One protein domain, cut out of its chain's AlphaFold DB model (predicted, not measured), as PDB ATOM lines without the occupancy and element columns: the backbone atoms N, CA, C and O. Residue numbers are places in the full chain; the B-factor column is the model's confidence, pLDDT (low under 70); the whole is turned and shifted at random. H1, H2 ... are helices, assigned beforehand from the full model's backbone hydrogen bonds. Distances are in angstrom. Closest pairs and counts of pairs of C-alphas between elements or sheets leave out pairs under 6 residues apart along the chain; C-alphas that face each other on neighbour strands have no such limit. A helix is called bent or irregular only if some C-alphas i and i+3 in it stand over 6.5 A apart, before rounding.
ATOM      1  N   PRO A 107     256.463 199.249 226.046       78.94
ATOM      2  CA  PRO A 107     257.720 199.733 226.627       78.94
ATOM      3  C   PRO A 107     258.979 199.197 225.926       78.94
ATOM      4  O   PRO A 107     260.039 199.810 226.010       78.94
ATOM      5  N   ASN A 108     258.865 198.074 225.212       84.12
ATOM      6  CA  ASN A 108     259.978 197.417 224.521       84.12
ATOM      7  C   ASN A 108     260.057 197.763 223.024       84.12
ATOM      8  O   ASN A 108     260.903 197.219 222.314       84.12
ATOM      9  N   THR A 109     259.178 198.632 222.519       80.62
ATOM     10  CA  THR A 109     259.141 199.000 221.101       80.62
ATOM     11  C   THR A 109     259.887 200.321 220.887       80.62
ATOM     12  O   THR A 109     259.525 201.330 221.495       80.62
ATOM     13  N   PRO A 110     260.909 200.372 220.011       81.81
ATOM     14  CA  PRO A 110     261.594 201.618 219.683       81.81
ATOM     15  C   PRO A 110     260.616 202.694 219.193       81.81
ATOM     16  O   PRO A 110     259.704 202.396 218.422       81.81
ATOM     17  N   MET A 111     260.854 203.962 219.551       75.75
ATOM     18  CA  MET A 111     260.010 205.104 219.141       75.75
ATOM     19  C   MET A 111     259.744 205.155 217.631       75.75
ATOM     20  O   MET A 111     258.644 205.497 217.200       75.75
ATOM     21  N   MET A 112     260.733 204.768 216.819       75.81
ATOM     22  CA  MET A 112     260.569 204.671 215.371       75.81
ATOM     23  C   MET A 112     259.501 203.638 214.988       75.81
ATOM     24  O   MET A 112     258.628 203.960 214.196       75.81
ATOM     25  N   GLN A 113     259.514 202.433 215.570       75.81
ATOM     26  CA  GLN A 113     258.486 201.418 215.311       75.81
ATOM     27  C   GLN A 113     257.115 201.824 215.860       75.81
ATOM     28  O   GLN A 113     256.110 201.573 215.200       75.81
ATOM     29  N   LEU A 114     257.061 202.501 217.010       77.19
ATOM     30  CA  LEU A 114     255.799 203.025 217.542       77.19
ATOM     31  C   LEU A 114     255.168 204.039 216.592       77.19
ATOM     32  O   LEU A 114     253.977 203.951 216.318       77.19
ATOM     33  N   SER A 115     255.973 204.944 216.029       73.19
ATOM     34  CA  SER A 115     255.519 205.889 215.002       73.19
ATOM     35  C   SER A 115     254.913 205.183 213.786       73.19
ATOM     36  O   SER A 115     253.930 205.660 213.219       73.19
ATOM     37  N   LEU A 116     255.458 204.020 213.417       71.88
ATOM     38  CA  LEU A 116     254.964 203.210 212.302       71.88
ATOM     39  C   LEU A 116     253.648 202.495 212.589       71.88
ATOM     40  O   LEU A 116     252.869 202.310 211.661       71.88
ATOM     41  N   ALA A 117     253.381 202.151 213.847       70.94
ATOM     42  CA  ALA A 117     252.139 201.502 214.255       70.94
ATOM     43  C   ALA A 117     250.939 202.465 214.338       70.94
ATOM     44  O   ALA A 117     249.795 202.015 214.401       70.94
ATOM     45  N   VAL A 118     251.175 203.782 214.355       77.62
ATOM     46  CA  VAL A 118     250.097 204.776 214.405       77.62
ATOM     47  C   VAL A 118     249.531 205.017 213.018       77.62
ATOM     48  O   VAL A 118     250.168 205.652 212.179       77.62
ATOM     49  N   ASP A 119     248.299 204.561 212.817       83.81
ATOM     50  CA  ASP A 119     247.486 204.951 211.673       83.81
ATOM     51  C   ASP A 119     246.707 206.234 211.990       83.81
ATOM     52  O   ASP A 119     245.760 206.233 212.782       83.81
ATOM     53  N   ASP A 120     247.132 207.340 211.380       89.50
ATOM     54  CA  ASP A 120     246.513 208.659 211.486       89.50
ATOM     55  C   ASP A 120     245.541 208.969 210.330       89.50
ATOM     56  O   ASP A 120     245.137 210.118 210.167       89.50
ATOM     57  N   MET A 121     245.084 207.961 209.568       93.19
ATOM     58  CA  MET A 121     244.126 208.133 208.458       93.19
ATOM     59  C   MET A 121     242.891 208.968 208.839       93.19
ATOM     60  O   MET A 121     242.476 209.836 208.078       93.19
ATOM     61  N   TYR A 122     242.315 208.751 210.026       94.06
ATOM     62  CA  TYR A 122     241.129 209.488 210.491       94.06
ATOM     63  C   TYR A 122     241.390 210.993 210.674       94.06
ATOM     64  O   TYR A 122     240.479 211.799 210.500       94.06
ATOM     65  N   VAL A 123     242.629 211.378 210.998       96.44
ATOM     66  CA  VAL A 123     243.042 212.783 211.084       96.44
ATOM     67  C   VAL A 123     243.104 213.390 209.687       96.44
ATOM     68  O   VAL A 123     242.574 214.474 209.459       96.44
ATOM     69  N   TRP A 124     243.702 212.674 208.736       97.06
ATOM     70  CA  TRP A 124     243.797 213.132 207.350       97.06
ATOM     71  C   TRP A 124     242.431 213.248 206.673       97.06
ATOM     72  O   TRP A 124     242.190 214.218 205.963       97.06
ATOM     73  N   GLN A 125     241.511 212.320 206.947       97.12
ATOM     74  CA  GLN A 125     240.119 212.398 206.491       97.12
ATOM     75  C   GLN A 125     239.405 213.637 207.041       97.12
ATOM     76  O   GLN A 125     238.712 214.326 206.295       97.12
ATOM     77  N   PHE A 126     239.607 213.952 208.321       97.94
ATOM     78  CA  PHE A 126     239.065 215.169 208.919       97.94
ATOM     79  C   PHE A 126     239.641 216.433 208.277       97.94
ATOM     80  O   PHE A 126     238.887 217.331 207.905       97.94
ATOM     81  N   LEU A 127     240.966 216.504 208.110       98.12
ATOM     82  CA  LEU A 127     241.626 217.645 207.472       98.12
ATOM     83  C   LEU A 127     241.160 217.829 206.024       98.12
ATOM     84  O   LEU A 127     240.934 218.960 205.602       98.12
ATOM     85  N   ALA A 128     240.967 216.734 205.284       97.88
ATOM     86  CA  ALA A 128     240.398 216.759 203.942       97.88
ATOM     87  C   ALA A 128     238.970 217.325 203.947       97.88
ATOM     88  O   ALA A 128     238.677 218.252 203.198       97.88
ATOM     89  N   ALA A 129     238.099 216.834 204.835       97.81
ATOM     90  CA  ALA A 129     236.731 217.339 204.960       97.81
ATOM     91  C   ALA A 129     236.691 218.829 205.352       97.81
ATOM     92  O   ALA A 129     235.895 219.588 204.802       97.81
ATOM     93  N   MET A 130     237.588 219.271 206.241       98.06
ATOM     94  CA  MET A 130     237.765 220.689 206.564       98.06
ATOM     95  C   MET A 130     238.214 221.497 205.342       98.06
ATOM     96  O   MET A 130     237.669 222.571 205.109       98.06
ATOM     97  N   ALA A 131     239.166 220.994 204.551       97.62
ATOM     98  CA  ALA A 131     239.698 221.681 203.375       97.62
ATOM     99  C   ALA A 131     238.668 221.859 202.245       97.62
ATOM    100  O   ALA A 131     238.662 222.909 201.603       97.62
ATOM    101  N   VAL A 132     237.776 220.883 202.030       96.81
ATOM    102  CA  VAL A 132     236.716 220.973 201.003       96.81
ATOM    103  C   VAL A 132     235.751 222.127 201.287       96.81
ATOM    104  O   VAL A 132     235.346 222.829 200.365       96.81
ATOM    105  N   GLY A 133     235.392 222.341 202.557       93.56
ATOM    106  CA  GLY A 133     234.503 223.434 202.966       93.56
ATOM    107  C   GLY A 133     235.194 224.793 203.142       93.56
ATOM    108  O   GLY A 133     234.510 225.791 203.364       93.56
ATOM    109  N   ALA A 134     236.528 224.843 203.072       97.19
ATOM    110  CA  ALA A 134     237.323 226.024 203.396       97.19
ATOM    111  C   ALA A 134     237.350 227.056 202.259       97.19
ATOM    112  O   ALA A 134     237.446 226.713 201.082       97.19
ATOM    113  N   SER A 135     237.373 228.341 202.621       97.00
ATOM    114  CA  SER A 135     237.781 229.412 201.705       97.00
ATOM    115  C   SER A 135     239.273 229.314 201.357       97.00
ATOM    116  O   SER A 135     240.040 228.655 202.058       97.00
ATOM    117  N   MET A 136     239.724 230.029 200.322       95.94
ATOM    118  CA  MET A 136     241.146 230.055 199.935       95.94
ATOM    119  C   MET A 136     242.075 230.465 201.092       95.94
ATOM    120  O   MET A 136     243.115 229.841 201.308       95.94
ATOM    121  N   ASP A 137     241.683 231.465 201.885       97.25
ATOM    122  CA  ASP A 137     242.464 231.916 203.044       97.25
ATOM    123  C   ASP A 137     242.518 230.846 204.143       97.25
ATOM    124  O   ASP A 137     243.559 230.609 204.760       97.25
ATOM    125  N   GLN A 138     241.397 230.160 204.375       97.94
ATOM    126  CA  GLN A 138     241.306 229.059 205.333       97.94
ATOM    127  C   GLN A 138     242.130 227.846 204.883       97.94
ATOM    128  O   GLN A 138     242.832 227.248 205.699       97.94
ATOM    129  N   GLN A 139     242.122 227.521 203.589       97.62
ATOM    130  CA  GLN A 139     242.980 226.488 203.007       97.62
ATOM    131  C   GLN A 139     244.462 226.822 203.206       97.62
ATOM    132  O   GLN A 139     245.228 225.967 203.649       97.62
ATOM    133  N   HIS A 140     244.867 228.074 202.967       96.56
ATOM    134  CA  HIS A 140     246.240 228.518 203.210       96.56
ATOM    135  C   HIS A 140     246.648 228.366 204.686       96.56
ATOM    136  O   HIS A 140     247.750 227.899 204.986       96.56
ATOM    137  N   ILE A 141     245.760 228.728 205.619       97.75
ATOM    138  CA  ILE A 141     245.982 228.534 207.061       97.75
ATOM    139  C   ILE A 141     246.156 227.046 207.385       97.75
ATOM    140  O   ILE A 141     247.145 226.689 208.021       97.75
ATOM    141  N   LEU A 142     245.253 226.177 206.908       96.94
ATOM    142  CA  LEU A 142     245.337 224.728 207.125       96.94
ATOM    143  C   LEU A 142     246.678 224.171 206.649       96.94
ATOM    144  O   LEU A 142     247.378 223.527 207.427       96.94
ATOM    145  N   VAL A 143     247.057 224.459 205.399       95.50
ATOM    146  CA  VAL A 143     248.330 224.015 204.808       95.50
ATOM    147  C   VAL A 143     249.515 224.490 205.634       95.50
ATOM    148  O   VAL A 143     250.433 223.712 205.882       95.50
ATOM    149  N   THR A 144     249.494 225.748 206.074       96.19
ATOM    150  CA  THR A 144     250.574 226.323 206.881       96.19
ATOM    151  C   THR A 144     250.712 225.598 208.214       96.19
ATOM    152  O   THR A 144     251.822 225.239 208.597       96.19
ATOM    153  N   GLU A 145     249.601 225.346 208.908       96.94
ATOM    154  CA  GLU A 145     249.632 224.708 210.223       96.94
ATOM    155  C   GLU A 145     250.054 223.239 210.159       96.94
ATOM    156  O   GLU A 145     250.798 222.792 211.026       96.94
ATOM    157  N   VAL A 146     249.636 222.479 209.140       95.94
ATOM    158  CA  VAL A 146     249.965 221.043 209.042       95.94
ATOM    159  C   VAL A 146     251.207 220.745 208.198       95.94
ATOM    160  O   VAL A 146     251.555 219.576 208.014       95.94
ATOM    161  N   ARG A 147     251.898 221.780 207.699       94.19
ATOM    162  CA  ARG A 147     253.042 221.661 206.782       94.19
ATOM    163  C   ARG A 147     254.103 220.695 207.284       94.19
ATOM    164  O   ARG A 147     254.486 219.786 206.552       94.19
ATOM    165  N   ASP A 148     254.563 220.878 208.517       91.69
ATOM    166  CA  ASP A 148     255.650 220.070 209.075       91.69
ATOM    167  C   ASP A 148     255.253 218.592 209.118       91.69
ATOM    168  O   ASP A 148     256.020 217.717 208.722       91.69
ATOM    169  N   ARG A 149     253.992 218.310 209.460       91.44
ATOM    170  CA  ARG A 149     253.458 216.950 209.504       91.44
ATOM    171  C   ARG A 149     253.334 216.311 208.118       91.44
ATOM    172  O   ARG A 149     253.584 215.110 207.980       91.44
ATOM    173  N   VAL A 150     252.958 217.089 207.102       93.00
ATOM    174  CA  VAL A 150     252.951 216.653 205.696       93.00
ATOM    175  C   VAL A 150     254.375 216.327 205.246       93.00
ATOM    176  O   VAL A 150     254.623 215.230 204.741       93.00
ATOM    177  N   MET A 151     255.325 217.235 205.488       91.12
ATOM    178  CA  MET A 151     256.726 217.056 205.103       91.12
ATOM    179  C   MET A 151     257.352 215.840 205.785       91.12
ATOM    180  O   MET A 151     257.971 215.025 205.103       91.12
ATOM    181  N   ASP A 152     257.139 215.667 207.090       88.81
ATOM    182  CA  ASP A 152     257.644 214.522 207.848       88.81
ATOM    183  C   ASP A 152     257.166 213.196 207.251       88.81
ATOM    184  O   ASP A 152     257.967 212.281 207.044       88.81
ATOM    185  N   ASN A 153     255.878 213.082 206.911       88.69
ATOM    186  CA  ASN A 153     255.339 211.860 206.314       88.69
ATOM    187  C   ASN A 153     255.910 211.589 204.915       88.69
ATOM    188  O   ASN A 153     256.257 210.444 204.615       88.69
ATOM    189  N   ILE A 154     256.069 212.621 204.077       89.31
ATOM    190  CA  ILE A 154     256.639 212.471 202.730       89.31
ATOM    191  C   ILE A 154     258.130 212.101 202.808       89.31
ATOM    192  O   ILE A 154     258.575 211.196 202.101       89.31
ATOM    193  N   VAL A 155     258.902 212.750 203.687       88.12
ATOM    194  CA  VAL A 155     260.326 212.447 203.918       88.12
ATOM    195  C   VAL A 155     260.493 211.013 204.417       88.12
ATOM    196  O   VAL A 155     261.336 210.276 203.901       88.12
ATOM    197  N   LEU A 156     259.694 210.597 205.404       83.50
ATOM    198  CA  LEU A 156     259.754 209.245 205.962       83.50
ATOM    199  C   LEU A 156     259.413 208.180 204.917       83.50
ATOM    200  O   LEU A 156     260.115 207.172 204.839       83.50
ATOM    201  N   ALA A 157     258.394 208.418 204.089       85.69
ATOM    202  CA  ALA A 157     258.021 207.510 203.011       85.69
ATOM    203  C   ALA A 157     259.095 207.427 201.910       85.69
ATOM    204  O   ALA A 157     259.398 206.336 201.432       85.69
ATOM    205  N   LYS A 158     259.721 208.553 201.532       83.25
ATOM    206  CA  LYS A 158     260.734 208.602 200.458       83.25
ATOM    207  C   LYS A 158     262.124 208.119 200.881       83.25
ATOM    208  O   LYS A 158     262.904 207.709 200.026       83.25
ATOM    209  N   ARG A 159     262.461 208.119 202.177       77.56
ATOM    210  CA  ARG A 159     263.807 207.751 202.673       77.56
ATOM    211  C   ARG A 159     264.194 206.271 202.511       77.56
ATOM    212  O   ARG A 159     265.262 205.892 202.982       77.56
ATOM    213  N   ASN A 160     263.372 205.436 201.870       67.25
ATOM    214  CA  ASN A 160     263.601 204.000 201.638       67.25
ATOM    215  C   ASN A 160     263.934 203.194 202.916       67.25
ATOM    216  O   ASN A 160     264.564 202.142 202.865       67.25
ATOM    217  N   ARG A 161     263.534 203.717 204.084       72.75
ATOM    218  CA  ARG A 161     263.713 203.094 205.409       72.75
ATOM    219  C   ARG A 161     262.484 202.310 205.863       72.75
ATOM    220  O   ARG A 161     262.519 201.707 206.931       72.75
ATOM    221  N   LEU A 162     261.405 202.369 205.087       76.94
ATOM    222  CA  LEU A 162     260.132 201.729 205.377       76.94
ATOM    223  C   LEU A 162     259.825 200.665 204.323       76.94
ATOM    224  O   LEU A 162     260.191 200.852 203.160       76.94
ATOM    225  N   PRO A 163     259.124 199.586 204.707       84.75
ATOM    226  CA  PRO A 163     258.475 198.696 203.756       84.75
ATOM    227  C   PRO A 163     257.615 199.483 202.752       84.75
ATOM    228  O   PRO A 163     256.989 200.487 203.108       84.75
ATOM    229  N   LEU A 164     257.612 199.050 201.487       84.12
ATOM    230  CA  LEU A 164     256.970 199.775 200.382       84.12
ATOM    231  C   LEU A 164     255.464 199.988 200.608       84.12
ATOM    232  O   LEU A 164     254.930 201.045 200.275       84.12
ATOM    233  N   ASP A 165     254.792 199.004 201.197       85.56
ATOM    234  CA  ASP A 165     253.388 199.054 201.601       85.56
ATOM    235  C   ASP A 165     253.137 200.166 202.630       85.56
ATOM    236  O   ASP A 165     252.240 200.987 202.444       85.56
ATOM    237  N   GLN A 166     253.980 200.269 203.661       84.94
ATOM    238  CA  GLN A 166     253.854 201.305 204.693       84.94
ATOM    239  C   GLN A 166     254.151 202.704 204.151       84.94
ATOM    240  O   GLN A 166     253.449 203.661 204.482       84.94
ATOM    241  N   ALA A 167     255.178 202.834 203.307       86.44
ATOM    242  CA  ALA A 167     255.490 204.093 202.638       86.44
ATOM    243  C   ALA A 167     254.319 204.551 201.752       86.44
ATOM    244  O   ALA A 167     253.894 205.705 201.838       86.44
ATOM    245  N   SER A 168     253.748 203.634 200.964       89.06
ATOM    246  CA  SER A 168     252.608 203.921 200.086       89.06
ATOM    247  C   SER A 168     251.358 204.293 200.881       89.06
ATOM    248  O   SER A 168     250.683 205.260 200.539       89.06
ATOM    249  N   HIS A 169     251.080 203.587 201.981       89.81
ATOM    250  CA  HIS A 169     249.950 203.890 202.858       89.81
ATOM    251  C   HIS A 169     250.053 205.298 203.462       89.81
ATOM    252  O   HIS A 169     249.080 206.048 203.461       89.81
ATOM    253  N   ARG A 170     251.245 205.708 203.918       89.06
ATOM    254  CA  ARG A 170     251.470 207.066 204.448       89.06
ATOM    255  C   ARG A 170     251.247 208.152 203.405       89.06
ATOM    256  O   ARG A 170     250.602 209.151 203.706       89.06
ATOM    257  N   ILE A 171     251.758 207.955 202.190       92.00
ATOM    258  CA  ILE A 171     251.528 208.901 201.091       92.00
ATOM    259  C   ILE A 171     250.043 208.958 200.730       92.00
ATOM    260  O   ILE A 171     249.515 210.051 200.559       92.00
ATOM    261  N   SER A 172     249.359 207.812 200.686       93.31
ATOM    262  CA  SER A 172     247.912 207.740 200.452       93.31
ATOM    263  C   SER A 172     247.131 208.548 201.494       93.31
ATOM    264  O   SER A 172     246.310 209.389 201.134       93.31
ATOM    265  N   ASN A 173     247.456 208.374 202.780       93.38
ATOM    266  CA  ASN A 173     246.848 209.125 203.878       93.38
ATOM    267  C   ASN A 173     247.033 210.642 203.709       93.38
ATOM    268  O   ASN A 173     246.058 211.384 203.754       93.38
ATOM    269  N   VAL A 174     248.264 211.107 203.462       94.50
ATOM    270  CA  VAL A 174     248.552 212.536 203.232       94.50
ATOM    271  C   VAL A 174     247.808 213.065 202.001       94.50
ATOM    272  O   VAL A 174     247.275 214.176 202.027       94.50
ATOM    273  N   ASN A 175     247.728 212.265 200.937       95.50
ATOM    274  CA  ASN A 175     247.041 212.640 199.707       95.50
ATOM    275  C   ASN A 175     245.535 212.850 199.891       95.50
ATOM    276  O   ASN A 175     244.985 213.670 199.170       95.50
ATOM    277  N   LEU A 176     244.881 212.234 200.886       96.00
ATOM    278  CA  LEU A 176     243.480 212.554 201.208       96.00
ATOM    279  C   LEU A 176     243.290 214.061 201.439       96.00
ATOM    280  O   LEU A 176     242.350 214.661 200.924       96.00
ATOM    281  N   PHE A 177     244.209 214.675 202.188       97.00
ATOM    282  CA  PHE A 177     244.192 216.109 202.464       97.00
ATOM    283  C   PHE A 177     244.671 216.938 201.268       97.00
ATOM    284  O   PHE A 177     244.042 217.936 200.930       97.00
ATOM    285  N   LEU A 178     245.757 216.530 200.605       95.88
ATOM    286  CA  LEU A 178     246.293 217.289 199.470       95.88
ATOM    287  C   LEU A 178     245.323 217.318 198.283       95.88
ATOM    288  O   LEU A 178     245.122 218.380 197.699       95.88
ATOM    289  N   HIS A 179     244.649 216.207 197.974       96.62
ATOM    290  CA  HIS A 179     243.662 216.151 196.891       96.62
ATOM    291  C   HIS A 179     242.457 217.054 197.166       96.62
ATOM    292  O   HIS A 179     241.956 217.679 196.235       96.62
ATOM    293  N   ALA A 180     242.040 217.207 198.430       94.31
ATOM    294  CA  ALA A 180     240.999 218.165 198.814       94.31
ATOM    295  C   ALA A 180     241.392 219.632 198.538       94.31
ATOM    296  O   ALA A 180     240.522 220.488 198.403       94.31
ATOM    297  N   LEU A 181     242.693 219.909 198.417       93.81
ATOM    298  CA  LEU A 181     243.265 221.210 198.057       93.81
ATOM    299  C   LEU A 181     243.651 221.309 196.569       93.81
ATOM    300  O   LEU A 181     244.213 222.318 196.148       93.81
ATOM    301  N   GLY A 182     243.408 220.262 195.772       92.06
ATOM    302  CA  GLY A 182     243.859 220.187 194.380       92.06
ATOM    303  C   GLY A 182     245.376 220.004 194.211       92.06
ATOM    304  O   GLY A 182     245.914 220.324 193.153       92.06
ATOM    305  N   LEU A 183     246.067 219.505 195.239       92.25
ATOM    306  CA  LEU A 183     247.512 219.248 195.273       92.25
ATOM    307  C   LEU A 183     247.803 217.745 195.332       92.25
ATOM    308  O   LEU A 183     246.940 216.964 195.712       92.25
ATOM    309  N   ASP A 184     249.039 217.334 195.046       91.31
ATOM    310  CA  ASP A 184     249.482 215.942 195.210       91.31
ATOM    311  C   ASP A 184     250.873 215.851 195.862       91.31
ATOM    312  O   ASP A 184     251.752 216.677 195.605       91.31
ATOM    313  N   ALA A 185     251.116 214.827 196.688       86.00
ATOM    314  CA  ALA A 185     252.402 214.631 197.366       86.00
ATOM    315  C   ALA A 185     253.596 214.470 196.403       86.00
ATOM    316  O   ALA A 185     254.740 214.747 196.781       86.00
ATOM    317  N   SER A 186     253.366 214.038 195.159       85.19
ATOM    318  CA  SER A 186     254.396 213.981 194.113       85.19
ATOM    319  C   SER A 186     254.919 215.364 193.713       85.19
ATOM    320  O   SER A 186     256.084 215.483 193.335       85.19
ATOM    321  N   GLN A 187     254.098 216.408 193.858       81.56
ATOM    322  CA  GLN A 187     254.443 217.796 193.543       81.56
ATOM    323  C   GLN A 187     255.251 218.462 194.664       81.56
ATOM    324  O   GLN A 187     255.876 219.502 194.452       81.56
ATOM    325  N   VAL A 188     255.266 217.867 195.861       77.00
ATOM    326  CA  VAL A 188     256.022 218.379 197.004       77.00
ATOM    327  C   VAL A 188     257.497 218.012 196.839       77.00
ATOM    328  O   VAL A 188     257.904 216.846 196.956       77.00
TER     329      VAL A 188
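This is residues 107 to 188 of the 192 residues of the protein "PAT1 domain-containing protein" of Mucor lusitanicus CBS 277.49 (UniProt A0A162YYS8). The longest helix, H3, is bent into two arms; H4 packs on arm H3b and, with residues 173 to 180 alone, on H2. Residues 107 to 115, of which 111 to 115 belong to H1, stick out. The printed part has 82 residues, 60 of them in four named helices, H1 to H4 in order, with no named strand; its class is all helix, and it is compact, with a radius of gyration of the C-alphas of 13.5 A, spanning 44 by 27 by 18 A.

Find H3, residues 136 to 158, by its hydrogen bonds one helix but bent: C-alphas 145 and 148 are 7.7 A apart. Arm H3a, 136 to 145, starts at (241.146, 230.055, 199.935); H3b is 148 to 158. H4, 164 to 180, runs 24.4 A to C-alpha 180 at (240.999, 218.165, 198.814); H2 is 121 to 133, 18.9 A; H1 is 111 to 117.

H3b and H4 form a hairpin; their closest C-alphas, Ala 157 and Ala 167, are 4.3 A apart. H4 touches H2 at Phe 177 and Ala 128, C-alphas 4.1 A apart, at a shallow tilt of 20 degrees. Each O i to N i+4 pair is within hydrogen-bond range in H1, H3a and H3b, 8 of 9 in H2, 11 of 13 in H4.

The printed part has no cut; residue 160 alone is under pLDDT 70.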